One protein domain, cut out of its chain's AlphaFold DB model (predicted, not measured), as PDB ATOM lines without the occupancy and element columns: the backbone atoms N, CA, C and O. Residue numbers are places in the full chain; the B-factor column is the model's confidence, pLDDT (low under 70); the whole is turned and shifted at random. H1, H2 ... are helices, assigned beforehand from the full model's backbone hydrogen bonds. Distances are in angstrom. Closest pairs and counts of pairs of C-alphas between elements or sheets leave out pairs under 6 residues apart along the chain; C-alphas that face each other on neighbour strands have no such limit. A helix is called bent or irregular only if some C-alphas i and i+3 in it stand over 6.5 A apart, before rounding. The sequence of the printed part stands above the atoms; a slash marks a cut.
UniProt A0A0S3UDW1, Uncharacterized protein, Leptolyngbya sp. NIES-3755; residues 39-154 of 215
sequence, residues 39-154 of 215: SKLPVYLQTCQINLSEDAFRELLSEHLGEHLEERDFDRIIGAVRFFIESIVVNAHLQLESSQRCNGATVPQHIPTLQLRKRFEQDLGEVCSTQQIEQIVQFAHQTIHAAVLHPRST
ATOM      1  N   SER A  39     -53.178  -8.478 -19.178       60.81
ATOM      2  CA  SER A  39     -52.850  -8.210 -20.590       60.81
ATOM      3  C   SER A  39     -52.373  -9.435 -21.386       60.81
ATOM      4  O   SER A  39     -52.028  -9.298 -22.559       60.81
ATOM      5  N   LYS A  40     -52.321 -10.623 -20.775       56.78
ATOM      6  CA  LYS A  40     -51.796 -11.860 -21.373       56.78
ATOM      7  C   LYS A  40     -52.864 -12.703 -22.071       56.78
ATOM      8  O   LYS A  40     -52.503 -13.591 -22.833       56.78
ATOM      9  N   LEU A  41     -54.152 -12.403 -21.882       57.97
ATOM     10  CA  LEU A  41     -55.257 -13.100 -22.555       57.97
ATOM     11  C   LEU A  41     -55.164 -13.068 -24.098       57.97
ATOM     12  O   LEU A  41     -55.353 -14.110 -24.717       57.97
ATOM     13  N   PRO A  42     -54.814 -11.940 -24.756       57.12
ATOM     14  CA  PRO A  42     -54.641 -11.919 -26.210       57.12
ATOM     15  C   PRO A  42     -53.489 -12.812 -26.681       57.12
ATOM     16  O   PRO A  42     -53.589 -13.427 -27.738       57.12
ATOM     17  N   VAL A  43     -52.418 -12.902 -25.884       56.44
ATOM     18  CA  VAL A  43     -51.290 -13.799 -26.155       56.44
ATOM     19  C   VAL A  43     -51.756 -15.241 -26.011       56.44
ATOM     20  O   VAL A  43     -51.575 -16.010 -26.943       56.44
ATOM     21  N   TYR A  44     -52.435 -15.593 -24.916       53.97
ATOM     22  CA  TYR A  44     -53.012 -16.927 -24.703       53.97
ATOM     23  C   TYR A  44     -53.913 -17.361 -25.867       53.97
ATOM     24  O   TYR A  44     -53.679 -18.411 -26.451       53.97
ATOM     25  N   LEU A  45     -54.840 -16.509 -26.312       54.09
ATOM     26  CA  LEU A  45     -55.735 -16.809 -27.440       54.09
ATOM     27  C   LEU A  45     -55.006 -16.948 -28.786       54.09
ATOM     28  O   LEU A  45     -55.419 -17.742 -29.628       54.09
ATOM     29  N   GLN A  46     -53.914 -16.207 -29.000       53.28
ATOM     30  CA  GLN A  46     -53.024 -16.422 -30.149       53.28
ATOM     31  C   GLN A  46     -52.225 -17.728 -30.023       53.28
ATOM     32  O   GLN A  46     -51.877 -18.341 -31.030       53.28
ATOM     33  N   THR A  47     -51.965 -18.162 -28.791       53.72
ATOM     34  CA  THR A  47     -51.184 -19.353 -28.440       53.72
ATOM     35  C   THR A  47     -52.023 -20.632 -28.452       53.72
ATOM     36  O   THR A  47     -51.467 -21.700 -28.671       53.72
ATOM     37  N   CYS A  48     -53.353 -20.553 -28.321       49.53
ATOM     38  CA  CYS A  48     -54.271 -21.695 -28.472       49.53
ATOM     39  C   CYS A  48     -54.164 -22.395 -29.846       49.53
ATOM     40  O   CYS A  48     -54.737 -23.462 -30.037       49.53
ATOM     41  N   GLN A  49     -53.447 -21.802 -30.809       49.88
ATOM     42  CA  GLN A  49     -53.124 -22.413 -32.102       49.88
ATOM     43  C   GLN A  49     -51.809 -23.212 -32.102       49.88
ATOM     44  O   GLN A  49     -51.472 -23.815 -33.122       49.88
ATOM     45  N   ILE A  50     -51.060 -23.239 -30.994       62.28
ATOM     46  CA  ILE A  50     -49.893 -24.109 -30.833       62.28
ATOM     47  C   ILE A  50     -50.396 -25.529 -30.636       62.28
ATOM     48  O   ILE A  50     -50.725 -25.966 -29.536       62.28
ATOM     49  N   ASN A  51     -50.486 -26.234 -31.753       65.00
ATOM     50  CA  ASN A  51     -51.036 -27.567 -31.805       65.00
ATOM     51  C   ASN A  51     -49.891 -28.569 -31.636       65.00
ATOM     52  O   ASN A  51     -49.213 -28.926 -32.598       65.00
ATOM     53  N   LEU A  52     -49.656 -29.014 -30.400       77.94
ATOM     54  CA  LEU A  52     -48.930 -30.264 -30.197       77.94
ATOM     55  C   LEU A  52     -49.797 -31.368 -30.802       77.94
ATOM     56  O   LEU A  52     -50.952 -31.515 -30.408       77.94
ATOM     57  N   SER A  53     -49.275 -32.142 -31.752       83.00
ATOM     58  CA  SER A  53     -50.069 -33.241 -32.303       83.00
ATOM     59  C   SER A  53     -50.125 -34.370 -31.266       83.00
ATOM     60  O   SER A  53     -49.201 -35.173 -31.119       83.00
ATOM     61  N   GLU A  54     -51.220 -34.372 -30.499       82.81
ATOM     62  CA  GLU A  54     -51.458 -35.280 -29.374       82.81
ATOM     63  C   GLU A  54     -51.398 -36.742 -29.817       82.81
ATOM     64  O   GLU A  54     -50.787 -37.548 -29.125       82.81
ATOM     65  N   ASP A  55     -51.934 -37.062 -30.997       85.38
ATOM     66  CA  ASP A  55     -51.909 -38.416 -31.557       85.38
ATOM     67  C   ASP A  55     -50.484 -38.933 -31.750       85.38
ATOM     68  O   ASP A  55     -50.151 -40.020 -31.291       85.38
ATOM     69  N   ALA A  56     -49.600 -38.145 -32.360       86.00
ATOM     70  CA  ALA A  56     -48.246 -38.615 -32.619       86.00
ATOM     71  C   ALA A  56     -47.332 -38.495 -31.387       86.00
ATOM     72  O   ALA A  56     -46.364 -39.249 -31.272       86.00
ATOM     73  N   PHE A  57     -47.647 -37.624 -30.417       89.69
ATOM     74  CA  PHE A  57     -47.004 -37.716 -29.105       89.69
ATOM     75  C   PHE A  57     -47.468 -38.969 -28.343       89.69
ATOM     76  O   PHE A  57     -46.644 -39.665 -27.751       89.69
ATOM     77  N   ARG A  58     -48.757 -39.318 -28.422       91.62
ATOM     78  CA  ARG A  58     -49.321 -40.551 -27.859       91.62
ATOM     79  C   ARG A  58     -48.728 -41.795 -28.505       91.62
ATOM     80  O   ARG A  58     -48.383 -42.722 -27.782       91.62
ATOM     81  N   GLU A  59     -48.565 -41.819 -29.824       90.75
ATOM     82  CA  GLU A  59     -47.895 -42.917 -30.533       90.75
ATOM     83  C   GLU A  59     -46.468 -43.114 -30.015       90.75
ATOM     84  O   GLU A  59     -46.096 -44.238 -29.682       90.75
ATOM     85  N   LEU A  60     -45.701 -42.030 -29.846       91.25
ATOM     86  CA  LEU A  60     -44.342 -42.095 -29.300       91.25
ATOM     87  C   LEU A  60     -44.319 -42.640 -27.862       91.25
ATOM     88  O   LEU A  60     -43.455 -43.455 -27.526       91.25
ATOM     89  N   LEU A  61     -45.256 -42.193 -27.016       90.06
ATOM     90  CA  LEU A  61     -45.418 -42.693 -25.647       90.06
ATOM     91  C   LEU A  61     -45.780 -44.182 -25.647       90.06
ATOM     92  O   LEU A  61     -45.166 -44.955 -24.921       90.06
ATOM     93  N   SER A  62     -46.730 -44.594 -26.484       89.56
ATOM     94  CA  SER A  62     -47.183 -45.981 -26.602       89.56
ATOM     95  C   SER A  62     -46.073 -46.909 -27.104       89.56
ATOM     96  O   SER A  62     -45.836 -47.959 -26.513       89.56
ATOM     97  N   GLU A  63     -45.320 -46.494 -28.128       90.81
ATOM     98  CA  GLU A  63     -44.206 -47.266 -28.694       90.81
ATOM     99  C   GLU A  63     -43.128 -47.577 -27.647       90.81
ATOM    100  O   GLU A  63     -42.571 -48.673 -27.627       90.81
ATOM    101  N   HIS A  64     -42.842 -46.621 -26.761       86.94
ATOM    102  CA  HIS A  64     -41.745 -46.742 -25.802       86.94
ATOM    103  C   HIS A  64     -42.174 -47.179 -24.403       86.94
ATOM    104  O   HIS A  64     -41.321 -47.639 -23.648       86.94
ATOM    105  N   LEU A  65     -43.440 -46.969 -24.029       88.75
ATOM    106  CA  LEU A  65     -43.934 -47.106 -22.654       88.75
ATOM    107  C   LEU A  65     -45.273 -47.857 -22.564       88.75
ATOM    108  O   LEU A  65     -45.796 -47.998 -21.462       88.75
ATOM    109  N   GLY A  66     -45.826 -48.361 -23.673       83.44
ATOM    110  CA  GLY A  66     -47.116 -49.071 -23.715       83.44
ATOM    111  C   GLY A  66     -47.190 -50.336 -22.860       83.44
ATOM    112  O   GLY A  66     -48.275 -50.761 -22.483       83.44
ATOM    113  N   GLU A  67     -46.045 -50.916 -22.502       82.50
ATOM    114  CA  GLU A  67     -45.976 -52.051 -21.573       82.50
ATOM    115  C   GLU A  67     -46.002 -51.629 -20.090       82.50
ATOM    116  O   GLU A  67     -46.192 -52.473 -19.217       82.50
ATOM    117  N   HIS A  68     -45.787 -50.342 -19.793       79.50
ATOM    118  CA  HIS A  68     -45.591 -49.821 -18.432       79.50
ATOM    119  C   HIS A  68     -46.649 -48.801 -18.006       79.50
ATOM    120  O   HIS A  68     -46.856 -48.606 -16.809       79.50
ATOM    121  N   LEU A  69     -47.280 -48.133 -18.968       82.31
ATOM    122  CA  LEU A  69     -48.228 -47.051 -18.751       82.31
ATOM    123  C   LEU A  69     -49.544 -47.350 -19.462       82.31
ATOM    124  O   LEU A  69     -49.564 -47.925 -20.549       82.31
ATOM    125  N   GLU A  70     -50.641 -46.925 -18.845       82.19
ATOM    126  CA  GLU A  70     -51.977 -47.052 -19.419       82.19
ATOM    127  C   GLU A  70     -52.401 -45.758 -20.128       82.19
ATOM    128  O   GLU A  70     -51.792 -44.699 -19.974       82.19
ATOM    129  N   GLU A  71     -53.506 -45.815 -20.873       80.12
ATOM    130  CA  GLU A  71     -54.042 -44.677 -21.632       80.12
ATOM    131  C   GLU A  71     -54.226 -43.414 -20.770       80.12
ATOM    132  O   GLU A  71     -53.866 -42.313 -21.184       80.12
ATOM    133  N   ARG A  72     -54.662 -43.587 -19.515       75.31
ATOM    134  CA  ARG A  72     -54.823 -42.491 -18.546       75.31
ATOM    135  C   ARG A  72     -53.506 -41.835 -18.133       75.31
ATOM    136  O   ARG A  72     -53.505 -40.665 -17.741       75.31
ATOM    137  N   ASP A  73     -52.405 -42.579 -18.142       80.50
ATOM    138  CA  ASP A  73     -51.080 -42.019 -17.879       80.50
ATOM    139  C   ASP A  73     -50.610 -41.201 -19.088       80.50
ATOM    140  O   ASP A  73     -50.063 -40.111 -18.908       80.50
ATOM    141  N   PHE A  74     -50.900 -41.662 -20.311       84.88
ATOM    142  CA  PHE A  74     -50.617 -40.905 -21.533       84.88
ATOM    143  C   PHE A  74     -51.386 -39.588 -21.585       84.88
ATOM    144  O   PHE A  74     -50.760 -38.551 -21.794       84.88
ATOM    145  N   ASP A  75     -52.693 -39.601 -21.308       80.81
ATOM    146  CA  ASP A  75     -53.519 -38.383 -21.262       80.81
ATOM    147  C   ASP A  75     -52.929 -37.344 -20.307       80.81
ATOM    148  O   ASP A  75     -52.815 -36.160 -20.626       80.81
ATOM    149  N   ARG A  76     -52.485 -37.801 -19.133       79.38
ATOM    150  CA  ARG A  76     -51.886 -36.931 -18.125       79.38
ATOM    151  C   ARG A  76     -50.542 -36.365 -18.571       79.38
ATOM    152  O   ARG A  76     -50.284 -35.188 -18.327       79.38
ATOM    153  N   ILE A  77     -49.676 -37.183 -19.172       83.94
ATOM    154  CA  ILE A  77     -48.375 -36.726 -19.679       83.94
ATOM    155  C   ILE A  77     -48.590 -35.683 -20.778       83.94
ATOM    156  O   ILE A  77     -47.987 -34.611 -20.720       83.94
ATOM    157  N   ILE A  78     -49.469 -35.971 -21.741       86.31
ATOM    158  CA  ILE A  78     -49.795 -35.075 -22.856       86.31
ATOM    159  C   ILE A  78     -50.356 -33.756 -22.321       86.31
ATOM    160  O   ILE A  78     -49.817 -32.698 -22.647       86.31
ATOM    161  N   GLY A  79     -51.354 -33.812 -21.433       80.19
ATOM    162  CA  GLY A  79     -51.956 -32.625 -20.827       80.19
ATOM    163  C   GLY A  79     -50.950 -31.782 -20.039       80.19
ATOM    164  O   GLY A  79     -50.889 -30.567 -20.212       80.19
ATOM    165  N   ALA A  80     -50.092 -32.413 -19.229       79.88
ATOM    166  CA  ALA A  80     -49.071 -31.702 -18.460       79.88
ATOM    167  C   ALA A  80     -48.034 -31.011 -19.362       79.88
ATOM    168  O   ALA A  80     -47.673 -29.859 -19.121       79.88
ATOM    169  N   VAL A  81     -47.555 -31.697 -20.405       84.06
ATOM    170  CA  VAL A  81     -46.582 -31.137 -21.355       84.06
ATOM    171  C   VAL A  81     -47.206 -30.008 -22.170       84.06
ATOM    172  O   VAL A  81     -46.579 -28.962 -22.324       84.06
ATOM    173  N   ARG A  82     -48.445 -30.178 -22.638       82.81
ATOM    174  CA  ARG A  82     -49.202 -29.138 -23.342       82.81
ATOM    175  C   ARG A  82     -49.345 -27.882 -22.488       82.81
ATOM    176  O   ARG A  82     -48.952 -26.800 -22.918       82.81
ATOM    177  N   PHE A  83     -49.799 -28.043 -21.250       77.06
ATOM    178  CA  PHE A  83     -49.938 -26.936 -20.310       77.06
ATOM    179  C   PHE A  83     -48.604 -26.215 -20.057       77.06
ATOM    180  O   PHE A  83     -48.536 -24.987 -19.961       77.06
ATOM    181  N   PHE A  84     -47.506 -26.969 -19.989       81.38
ATOM    182  CA  PHE A  84     -46.178 -26.386 -19.848       81.38
ATOM    183  C   PHE A  84     -45.749 -25.587 -21.089       81.38
ATOM    184  O   PHE A  84     -45.234 -24.476 -20.943       81.38
ATOM    185  N   ILE A  85     -46.007 -26.095 -22.300       79.88
ATOM    186  CA  ILE A  85     -45.749 -25.379 -23.561       79.88
ATOM    187  C   ILE A  85     -46.522 -24.056 -23.590       79.88
ATOM    188  O   ILE A  85     -45.931 -23.001 -23.829       79.88
ATOM    189  N   GLU A  86     -47.817 -24.095 -23.274       76.81
ATOM    190  CA  GLU A  86     -48.671 -22.906 -23.201       76.81
ATOM    191  C   GLU A  86     -48.106 -21.881 -22.203       76.81
ATOM    192  O   GLU A  86     -48.024 -20.687 -22.500       76.81
ATOM    193  N   SER A  87     -47.613 -22.338 -21.046       75.44
ATOM    194  CA  SER A  87     -47.009 -21.453 -20.044       75.44
ATOM    195  C   SER A  87     -45.735 -20.751 -20.523       75.44
ATOM    196  O   SER A  87     -45.569 -19.549 -20.282       75.44
ATOM    197  N   ILE A  88     -44.866 -21.479 -21.238       75.94
ATOM    198  CA  ILE A  88     -43.621 -20.950 -21.798       75.94
ATOM    199  C   ILE A  88     -43.937 -19.858 -22.811       75.94
ATOM    200  O   ILE A  88     -43.295 -18.807 -22.813       75.94
ATOM    201  N   VAL A  89     -44.932 -20.084 -23.664       69.00
ATOM    202  CA  VAL A  89     -45.243 -19.155 -24.749       69.00
ATOM    203  C   VAL A  89     -45.966 -17.911 -24.235       69.00
ATOM    204  O   VAL A  89     -45.667 -16.796 -24.663       69.00
ATOM    205  N   VAL A  90     -46.828 -18.055 -23.228       66.69
ATOM    206  CA  VAL A  90     -47.505 -16.919 -22.579       66.69
ATOM    207  C   VAL A  90     -46.561 -16.143 -21.636       66.69
ATOM    208  O   VAL A  90     -46.952 -15.135 -21.036       66.69
ATOM    209  N   ASN A  91     -45.295 -16.569 -21.490       63.91
ATOM    210  CA  ASN A  91     -44.356 -16.055 -20.484       63.91
ATOM    211  C   ASN A  91     -45.002 -16.000 -19.085       63.91
ATOM    212  O   ASN A  91     -44.759 -15.095 -18.269       63.91
ATOM    213  N   ALA A  92     -45.896 -16.947 -18.808       57.00
ATOM    214  CA  ALA A  92     -46.353 -17.206 -17.465       57.00
ATOM    215  C   ALA A  92     -45.206 -17.968 -16.809       57.00
ATOM    216  O   ALA A  92     -44.928 -19.103 -17.177       57.00
ATOM    217  N   HIS A  93     -44.490 -17.330 -15.880       48.00
ATOM    218  CA  HIS A  93     -43.556 -18.054 -15.026       48.00
ATOM    219  C   HIS A  93     -44.381 -19.025 -14.179       48.00
ATOM    220  O   HIS A  93     -44.765 -18.702 -13.054       48.00
ATOM    221  N   LEU A  94     -44.679 -20.210 -14.715       49.06
ATOM    222  CA  LEU A  94     -44.903 -21.359 -13.867       49.06
ATOM    223  C   LEU A  94     -43.576 -21.540 -13.152       49.06
ATOM    224  O   LEU A  94     -42.561 -21.880 -13.765       49.06
ATOM    225  N   GLN A  95     -43.559 -21.220 -11.858       41.69
ATOM    226  CA  GLN A  95     -42.520 -21.773 -11.019       41.69
ATOM    227  C   GLN A  95     -42.615 -23.276 -11.240       41.69
ATOM    228  O   GLN A  95     -43.633 -23.886 -10.919       41.69
ATOM    229  N   LEU A  96     -41.593 -23.836 -11.889       44.88
ATOM    230  CA  LEU A  96     -41.351 -25.262 -11.880       44.88
ATOM    231  C   LEU A  96     -41.209 -25.585 -10.395       44.88
ATOM    232  O   LEU A  96     -40.136 -25.395  -9.817       44.88
ATOM    233  N   GLU A  97     -42.304 -25.953  -9.735       37.38
ATOM    234  CA  GLU A  97     -42.215 -26.535  -8.414       37.38
ATOM    235  C   GLU A  97     -41.417 -27.809  -8.624       37.38
ATOM    236  O   GLU A  97     -41.906 -28.825  -9.113       37.38
ATOM    237  N   SER A  98     -40.122 -27.700  -8.339       37.62
ATOM    238  CA  SER A  98     -39.132 -28.767  -8.391       37.62
ATOM    239  C   SER A  98     -39.391 -29.797  -7.288       37.62
ATOM    240  O   SER A  98     -38.490 -30.230  -6.574       37.62
ATOM    241  N   SER A  99     -40.645 -30.185  -7.109       33.53
ATOM    242  CA  SER A  99     -41.124 -31.035  -6.037       33.53
ATOM    243  C   SER A  99     -41.144 -32.485  -6.491       33.53
ATOM    244  O   SER A  99     -42.138 -33.168  -6.325       33.53
ATOM    245  N   GLN A 100     -40.037 -32.952  -7.075       41.81
ATOM    246  CA  GLN A 100     -39.567 -34.335  -6.961       41.81
ATOM    247  C   GLN A 100     -38.249 -34.477  -7.718       41.81
ATOM    248  O   GLN A 100     -38.182 -34.883  -8.877       41.81
ATOM    249  N   ARG A 101     -37.146 -34.195  -7.014       37.59
ATOM    250  CA  ARG A 101     -35.890 -34.884  -7.316       37.59
ATOM    251  C   ARG A 101     -36.178 -36.370  -7.148       37.59
ATOM    252  O   ARG A 101     -36.287 -36.855  -6.023       37.59
ATOM    253  N   CYS A 102     -36.352 -37.075  -8.258       38.75
ATOM    254  CA  CYS A 102     -36.365 -38.524  -8.242       38.75
ATOM    255  C   CYS A 102     -34.958 -38.977  -7.842       38.75
ATOM    256  O   CYS A 102     -34.036 -39.024  -8.654       38.75
ATOM    257  N   ASN A 103     -34.769 -39.206  -6.545       39.12
ATOM    258  CA  ASN A 103     -33.524 -39.703  -5.992       39.12
ATOM    259  C   ASN A 103     -33.308 -41.136  -6.494       39.12
ATOM    260  O   ASN A 103     -33.977 -42.056  -6.039       39.12
ATOM    261  N   GLY A 104     -32.369 -41.319  -7.422       44.88
ATOM    262  CA  GLY A 104     -31.637 -42.573  -7.637       44.88
ATOM    263  C   GLY A 104     -32.403 -43.796  -8.153       44.88
ATOM    264  O   GLY A 104     -31.771 -44.833  -8.343       44.88
ATOM    265  N   ALA A 105     -33.713 -43.720  -8.396       48.50
ATOM    266  CA  ALA A 105     -34.457 -44.838  -8.967       48.50
ATOM    267  C   ALA A 105     -34.097 -44.999 -10.451       48.50
ATOM    268  O   ALA A 105     -34.276 -44.085 -11.254       48.50
ATOM    269  N   THR A 106     -33.540 -46.155 -10.806       52.75
ATOM    270  CA  THR A 106     -33.196 -46.492 -12.189       52.75
ATOM    271  C   THR A 106     -34.491 -46.748 -12.951       52.75
ATOM    272  O   THR A 106     -35.206 -47.699 -12.641       52.75
ATOM    273  N   VAL A 107     -34.826 -45.888 -13.914       57.53
ATOM    274  CA  VAL A 107     -36.030 -46.080 -14.729       57.53
ATOM    275  C   VAL A 107     -35.775 -47.183 -15.757       57.53
ATOM    276  O   VAL A 107     -34.777 -47.109 -16.474       57.53
ATOM    277  N   PRO A 108     -36.650 -48.201 -15.841       58.81
ATOM    278  CA  PRO A 108     -36.438 -49.355 -16.710       58.81
ATOM    279  C   PRO A 108     -36.609 -49.039 -18.205       58.81
ATOM    280  O   PRO A 108     -35.987 -49.704 -19.030       58.81
ATOM    281  N   GLN A 109     -37.402 -48.023 -18.565       68.25
ATOM    282  CA  GLN A 109     -37.657 -47.621 -19.953       68.25
ATOM    283  C   GLN A 109     -37.673 -46.099 -20.126       68.25
ATOM    284  O   GLN A 109     -38.153 -45.355 -19.275       68.25
ATOM    285  N   HIS A 110     -37.121 -45.627 -21.243       78.62
ATOM    286  CA  HIS A 110     -36.906 -44.208 -21.502       78.62
ATOM    287  C   HIS A 110     -37.043 -43.902 -22.995       78.62
ATOM    288  O   HIS A 110     -36.485 -44.611 -23.831       78.62
ATOM    289  N   ILE A 111     -37.715 -42.799 -23.325       85.81
ATOM    290  CA  ILE A 111     -37.801 -42.289 -24.699       85.81
ATOM    291  C   ILE A 111     -36.522 -41.517 -25.017       85.81
ATOM    292  O   ILE A 111     -36.223 -40.569 -24.298       85.81
ATOM    293  N   PRO A 112     -35.745 -41.848 -26.062       88.06
ATOM    294  CA  PRO A 112     -34.512 -41.129 -26.366       88.06
ATOM    295  C   PRO A 112     -34.733 -39.614 -26.495       88.06
ATOM    296  O   PRO A 112     -35.599 -39.165 -27.245       88.06
ATOM    297  N   THR A 113     -33.891 -38.813 -25.832       87.94
ATOM    298  CA  THR A 113     -33.974 -37.338 -25.860       87.94
ATOM    299  C   THR A 113     -33.975 -36.786 -27.282       87.94
ATOM    300  O   THR A 113     -34.673 -35.822 -27.573       87.94
ATOM    301  N   LEU A 114     -33.237 -37.427 -28.196       87.38
ATOM    302  CA  LEU A 114     -33.201 -37.050 -29.609       87.38
ATOM    303  C   LEU A 114     -34.575 -37.188 -30.289       87.38
ATOM    304  O   LEU A 114     -34.932 -36.343 -31.104       87.38
ATOM    305  N   GLN A 115     -35.343 -38.234 -29.968       88.31
ATOM    306  CA  GLN A 115     -36.665 -38.453 -30.556       88.31
ATOM    307  C   GLN A 115     -37.693 -37.462 -30.005       88.31
ATOM    308  O   GLN A 115     -38.400 -36.840 -30.793       88.31
ATOM    309  N   LEU A 116     -37.709 -37.244 -28.684       88.06
ATOM    310  CA  LEU A 116     -38.550 -36.214 -28.058       88.06
ATOM    311  C   LEU A 116     -38.227 -34.820 -28.599       88.06
ATOM    312  O   LEU A 116     -39.129 -34.076 -28.972       88.06
ATOM    313  N   ARG A 117     -36.938 -34.479 -28.701       90.00
ATOM    314  CA  ARG A 117     -36.490 -33.202 -29.266       90.00
ATOM    315  C   ARG A 117     -36.968 -33.038 -30.700       90.00
ATOM    316  O   ARG A 117     -37.622 -32.047 -30.994       90.00
ATOM    317  N   LYS A 118     -36.702 -34.018 -31.569       90.12
ATOM    318  CA  LYS A 118     -37.134 -33.976 -32.972       90.12
ATOM    319  C   LYS A 118     -38.647 -33.801 -33.083       90.12
ATOM    320  O   LYS A 118     -39.108 -33.070 -33.952       90.12
ATOM    321  N   ARG A 119     -39.408 -34.453 -32.201       89.06
ATOM    322  CA  ARG A 119     -40.864 -34.345 -32.167       89.06
ATOM    323  C   ARG A 119     -41.323 -32.928 -31.825       89.06
ATOM    324  O   ARG A 119     -42.100 -32.349 -32.574       89.06
ATOM    325  N   PHE A 120     -40.809 -32.347 -30.746       89.25
ATOM    326  CA  PHE A 120     -41.162 -30.976 -30.379       89.25
ATOM    327  C   PHE A 120     -40.628 -29.943 -31.377       89.25
ATOM    328  O   PHE A 120     -41.294 -28.950 -31.622       89.25
ATOM    329  N   GLU A 121     -39.475 -30.170 -32.008       88.75
ATOM    330  CA  GLU A 121     -38.972 -29.297 -33.080       88.75
ATOM    331  C   GLU A 121     -39.869 -29.328 -34.326       88.75
ATOM    332  O   GLU A 121     -40.027 -28.296 -34.971       88.75
ATOM    333  N   GLN A 122     -40.478 -30.472 -34.657       87.75
ATOM    334  CA  GLN A 122     -41.437 -30.572 -35.764       87.75
ATOM    335  C   GLN A 122     -42.722 -29.787 -35.490       87.75
ATOM    336  O   GLN A 122     -43.192 -29.084 -36.380       87.75
ATOM    337  N   ASP A 123     -43.260 -29.893 -34.274       83.50
ATOM    338  CA  ASP A 123     -44.550 -29.285 -33.927       83.50
ATOM    339  C   ASP A 123     -44.406 -27.806 -33.516       83.50
ATOM    340  O   ASP A 123     -45.301 -26.997 -33.746       83.50
ATOM    341  N   LEU A 124     -43.277 -27.432 -32.907       84.12
ATOM    342  CA  LEU A 124     -43.095 -26.139 -32.238       84.12
ATOM    343  C   LEU A 124     -41.922 -25.321 -32.791       84.12
ATOM    344  O   LEU A 124     -41.716 -24.196 -32.343       84.12
ATOM    345  N   GLY A 125     -41.135 -25.841 -33.738       80.25
ATOM    346  CA  GLY A 125     -39.897 -25.196 -34.199       80.25
ATOM    347  C   GLY A 125     -40.087 -23.831 -34.867       80.25
ATOM    348  O   GLY A 125     -39.156 -23.029 -34.885       80.25
ATOM    349  N   GLU A 126     -41.285 -23.540 -35.382       79.06
ATOM    350  CA  GLU A 126     -41.629 -22.227 -35.946       79.06
ATOM    351  C   GLU A 126     -41.999 -21.188 -34.872       79.06
ATOM    352  O   GLU A 126     -41.948 -19.987 -35.133       79.06
ATOM    353  N   VAL A 127     -42.359 -21.638 -33.665       74.56
ATOM    354  CA  VAL A 127     -42.940 -20.794 -32.606       74.56
ATOM    355  C   VAL A 127     -42.026 -20.680 -31.386       74.56
ATOM    356  O   VAL A 127     -41.959 -19.633 -30.742       74.56
ATOM    357  N   CYS A 128     -41.294 -21.742 -31.065       78.25
ATOM    358  CA  CYS A 128     -40.409 -21.824 -29.916       78.25
ATOM    359  C   CYS A 128     -38.940 -21.728 -30.338       78.25
ATOM    360  O   CYS A 128     -38.486 -22.348 -31.295       78.25
ATOM    361  N   SER A 129     -38.156 -20.993 -29.553       83.44
ATOM    362  CA  SER A 129     -36.697 -20.992 -29.666       83.44
ATOM    363  C   SER A 129     -36.101 -22.344 -29.261       83.44
ATOM    364  O   SER A 129     -36.675 -23.080 -28.459       83.44
ATOM    365  N   THR A 130     -34.885 -22.640 -29.728       85.81
ATOM    366  CA  THR A 130     -34.149 -23.859 -29.346       85.81
ATOM    367  C   THR A 130     -34.048 -24.037 -27.826       85.81
ATOM    368  O   THR A 130     -34.172 -25.153 -27.330       85.81
ATOM    369  N   GLN A 131     -33.884 -22.943 -27.075       86.44
ATOM    370  CA  GLN A 131     -33.821 -22.981 -25.612       86.44
ATOM    371  C   GLN A 131     -35.165 -23.384 -24.981       86.44
ATOM    372  O   GLN A 131     -35.188 -24.164 -24.033       86.44
ATOM    373  N   GLN A 132     -36.283 -22.877 -25.507       84.06
ATOM    374  CA  GLN A 132     -37.622 -23.252 -25.037       84.06
ATOM    375  C   GLN A 132     -37.916 -24.723 -25.340       84.06
ATOM    376  O   GLN A 132     -38.421 -25.435 -24.477       84.06
ATOM    377  N   ILE A 133     -37.524 -25.210 -26.520       87.38
ATOM    378  CA  ILE A 133     -37.627 -26.632 -26.868       87.38
ATOM    379  C   ILE A 133     -36.841 -27.504 -25.883       87.38
ATOM    380  O   ILE A 133     -37.353 -28.523 -25.426       87.38
ATOM    381  N   GLU A 134     -35.623 -27.114 -25.501       87.62
ATOM    382  CA  GLU A 134     -34.832 -27.868 -24.518       87.62
ATOM    383  C   GLU A 134     -35.504 -27.918 -23.139       87.62
ATOM    384  O   GLU A 134     -35.502 -28.970 -22.494       87.62
ATOM    385  N   GLN A 135     -36.146 -26.827 -22.713       86.25
ATOM    386  CA  GLN A 135     -36.942 -26.805 -21.483       86.25
ATOM    387  C   GLN A 135     -38.155 -27.739 -21.569       86.25
ATOM    388  O   GLN A 135     -38.416 -28.486 -20.627       86.25
ATOM    389  N   ILE A 136     -38.867 -27.737 -22.701       87.75
ATOM    390  CA  ILE A 136     -40.015 -28.621 -22.950       87.75
ATOM    391  C   ILE A 136     -39.576 -30.087 -22.915       87.75
ATOM    392  O   ILE A 136     -40.192 -30.896 -22.225       87.75
ATOM    393  N   VAL A 137     -38.472 -30.427 -23.585       89.25
ATOM    394  CA  VAL A 137     -37.892 -31.779 -23.573       89.25
ATOM    395  C   VAL A 137     -37.538 -32.209 -22.149       89.25
ATOM    396  O   VAL A 137     -37.881 -33.316 -21.733       89.25
ATOM    397  N   GLN A 138     -36.879 -31.341 -21.378       88.19
ATOM    398  CA  GLN A 138     -36.513 -31.639 -19.996       88.19
ATOM    399  C   GLN A 138     -37.748 -31.874 -19.116       88.19
ATOM    400  O   GLN A 138     -37.775 -32.830 -18.338       88.19
ATOM    401  N   PHE A 139     -38.776 -31.037 -19.253       86.62
ATOM    402  CA  PHE A 139     -40.028 -31.175 -18.515       86.62
ATOM    403  C   PHE A 139     -40.795 -32.448 -18.904       86.62
ATOM    404  O   PHE A 139     -41.276 -33.177 -18.034       86.62
ATOM    405  N   ALA A 140     -40.855 -32.768 -20.199       88.00
ATOM    406  CA  ALA A 140     -41.464 -33.999 -20.689       88.00
ATOM    407  C   ALA A 140     -40.764 -35.230 -20.100       88.00
ATOM    408  O   ALA A 140     -41.430 -36.120 -19.577       88.00
ATOM    409  N   HIS A 141     -39.426 -35.249 -20.079       86.62
ATOM    410  CA  HIS A 141     -38.665 -36.316 -19.430       86.62
ATOM    411  C   HIS A 141     -39.000 -36.462 -17.947       86.62
ATOM    412  O   HIS A 141     -39.207 -37.580 -17.488       86.62
ATOM    413  N   GLN A 142     -39.068 -35.360 -17.199       84.38
ATOM    414  CA  GLN A 142     -39.421 -35.395 -15.776       84.38
ATOM    415  C   GLN A 142     -40.829 -35.954 -15.558       84.38
ATOM    416  O   GLN A 142     -41.032 -36.792 -14.681       84.38
ATOM    417  N   THR A 143     -41.780 -35.532 -16.388       83.19
ATOM    418  CA  THR A 143     -43.178 -35.966 -16.318       83.19
ATOM    419  C   THR A 143     -43.314 -37.456 -16.638       83.19
ATOM    420  O   THR A 143     -43.936 -38.196 -15.879       83.19
ATOM    421  N   ILE A 144     -42.661 -37.919 -17.708       86.50
ATOM    422  CA  ILE A 144     -42.605 -39.336 -18.091       86.50
ATOM    423  C   ILE A 144     -41.942 -40.163 -16.986       86.50
ATOM    424  O   ILE A 144     -42.468 -41.188 -16.571       86.50
ATOM    425  N   HIS A 145     -40.803 -39.705 -16.471       84.19
ATOM    426  CA  HIS A 145     -40.063 -40.386 -15.413       84.19
ATOM    427  C   HIS A 145     -40.905 -40.544 -14.142       84.19
ATOM    428  O   HIS A 145     -40.914 -41.610 -13.529       84.19
ATOM    429  N   ALA A 146     -41.639 -39.500 -13.751       78.88
ATOM    430  CA  ALA A 146     -42.554 -39.561 -12.620       78.88
ATOM    431  C   ALA A 146     -43.685 -40.575 -12.852       78.88
ATOM    432  O   ALA A 146     -43.992 -41.347 -11.942       78.88
ATOM    433  N   ALA A 147     -44.255 -40.606 -14.062       80.88
ATOM    434  CA  ALA A 147     -45.305 -41.550 -14.437       80.88
ATOM    435  C   ALA A 147     -44.809 -43.003 -14.425       80.88
ATOM    436  O   ALA A 147     -45.467 -43.860 -13.849       80.88
ATOM    437  N   VAL A 148     -43.623 -43.283 -14.975       82.50
ATOM    438  CA  VAL A 148     -43.058 -44.646 -15.005       82.50
ATOM    439  C   VAL A 148     -42.690 -45.144 -13.607       82.50
ATOM    440  O   VAL A 148     -42.851 -46.326 -13.315       82.50
ATOM    441  N   LEU A 149     -42.202 -44.268 -12.723       77.75
ATOM    442  CA  LEU A 149     -41.897 -44.656 -11.343       77.75
ATOM    443  C   LEU A 149     -43.145 -44.911 -10.493       77.75
ATOM    444  O   LEU A 149     -43.077 -45.690  -9.545       77.75
ATOM    445  N   HIS A 150     -44.262 -44.254 -10.809       69.81
ATOM    446  CA  HIS A 150     -45.513 -44.392 -10.066       69.81
ATOM    447  C   HIS A 150     -46.707 -44.517 -11.025       69.81
ATOM    448  O   HIS A 150     -47.555 -43.614 -11.033       69.81
ATOM    449  N   PRO A 151     -46.799 -45.610 -11.815       65.31
ATOM    450  CA  PRO A 151     -47.889 -45.796 -12.771       65.31
ATOM    451  C   PRO A 151     -49.226 -45.752 -12.044       65.31
ATOM    452  O   PRO A 151     -49.338 -46.301 -10.941       65.31
ATOM    453  N   ARG A 152     -50.259 -45.135 -12.624       64.38
ATOM    454  CA  ARG A 152     -51.562 -45.042 -11.943       64.38
ATOM    455  C   ARG A 152     -52.219 -46.391 -11.690       64.38
ATOM    456  O   ARG A 152     -52.996 -46.495 -10.747       64.38
ATOM    457  N   SER A 153     -51.855 -47.422 -12.446       59.50
ATOM    458  CA  SER A 153     -52.248 -48.809 -12.172       59.50
ATOM    459  C   SER A 153     -51.812 -49.299 -10.780       59.50
ATOM    460  O   SER A 153     -52.429 -50.200 -10.217       59.50
ATOM    461  N   THR A 154     -50.784 -48.681 -10.185       59.72
ATOM    462  CA  THR A 154     -50.327 -48.964  -8.814       59.72
ATOM    463  C   THR A 154     -50.991 -48.094  -7.749       59.72
ATOM    464  O   THR A 154     -50.798 -48.327  -6.553       59.72
TER     465      THR A 154
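AT A GLANCE: This is residues 39 to 154 of the 215 residues of an uncharacterized protein of Leptolyngbya sp. NIES-3755 (UniProt A0A0S3UDW1). Two long helices, H5 and H3, lie side by side and run opposite ways, and two shorter ones, H2 and H4, form a second layer over one side of this pair, H2 on H3 and H4 on H5. H1 sits at one end, meeting the end of H3, and the long link of residues 90 to 112 leaves the end of H3, arches past H3 and H5 around residues 94 to 101 on the side away from H2 and H4, and then comes back past H5 to the start of H4. The printed part has 116 residues, with five named helices, H1 to H5 in chain order, and no named strand: all helix. It is compact, with a radius of gyration of the C-alphas of 14.3 A and spans of 42 by 28 by 24 A.

IN THESE COORDINATES: H5, the longest helix, holds residues 130 to 149 and measures 28.6 A, ending at C-alpha 149 (-41.897, -44.656, -11.343). H3, residues 71 to 89, measures 27.2 A. H4 is residues 113 to 124, 15.8 A, and H2 residues 54 to 65, 15.5 A. H1, residues 39 to 47, 13.7 A, begins at C-alpha 39 (-52.850, -8.210, -20.590); it is irregular, but only just, with C-alphas 39 and 42 7.0 A apart.

HOW THE PARTS SIT: H5 touches H3, the hub, at a shallow tilt of 26 degrees, closest at the C-alphas of Val 81 and Ala 140, 5.9 A. H5 touches H4 with residues 133 to 137 alone, at a steep tilt of 56 degrees; the closest C-alphas, Arg 117 and Val 137, are 6.0 A apart. H3 touches H2 with residues 74 to 78 alone, at a steep tilt of 55 degrees, closest at C-alphas 58 and 74, 6.5 A. H2 and H4 are close but not clearly touching, 7.6 A between C-alphas 57 and 119. H1 and H3 only just touch, only at their ends, with 3 pairs of C-alphas within 8 A, the closest Thr 47 and Glu 86, 6.8 A. Every O i to N i+4 pair is within hydrogen-bond range in H2, H3, H4 and H5; in H1, 4 of 5 are.

THE WHOLE: The C-alphas farthest apart, Ser 39 and Pro 108, are 44.5 A apart. The printed part has no cut; the link from H3 to H4 is long, 23 residues. Residues 39 to 51, 89 to 109 and 150 to 154 have pLDDT under 70.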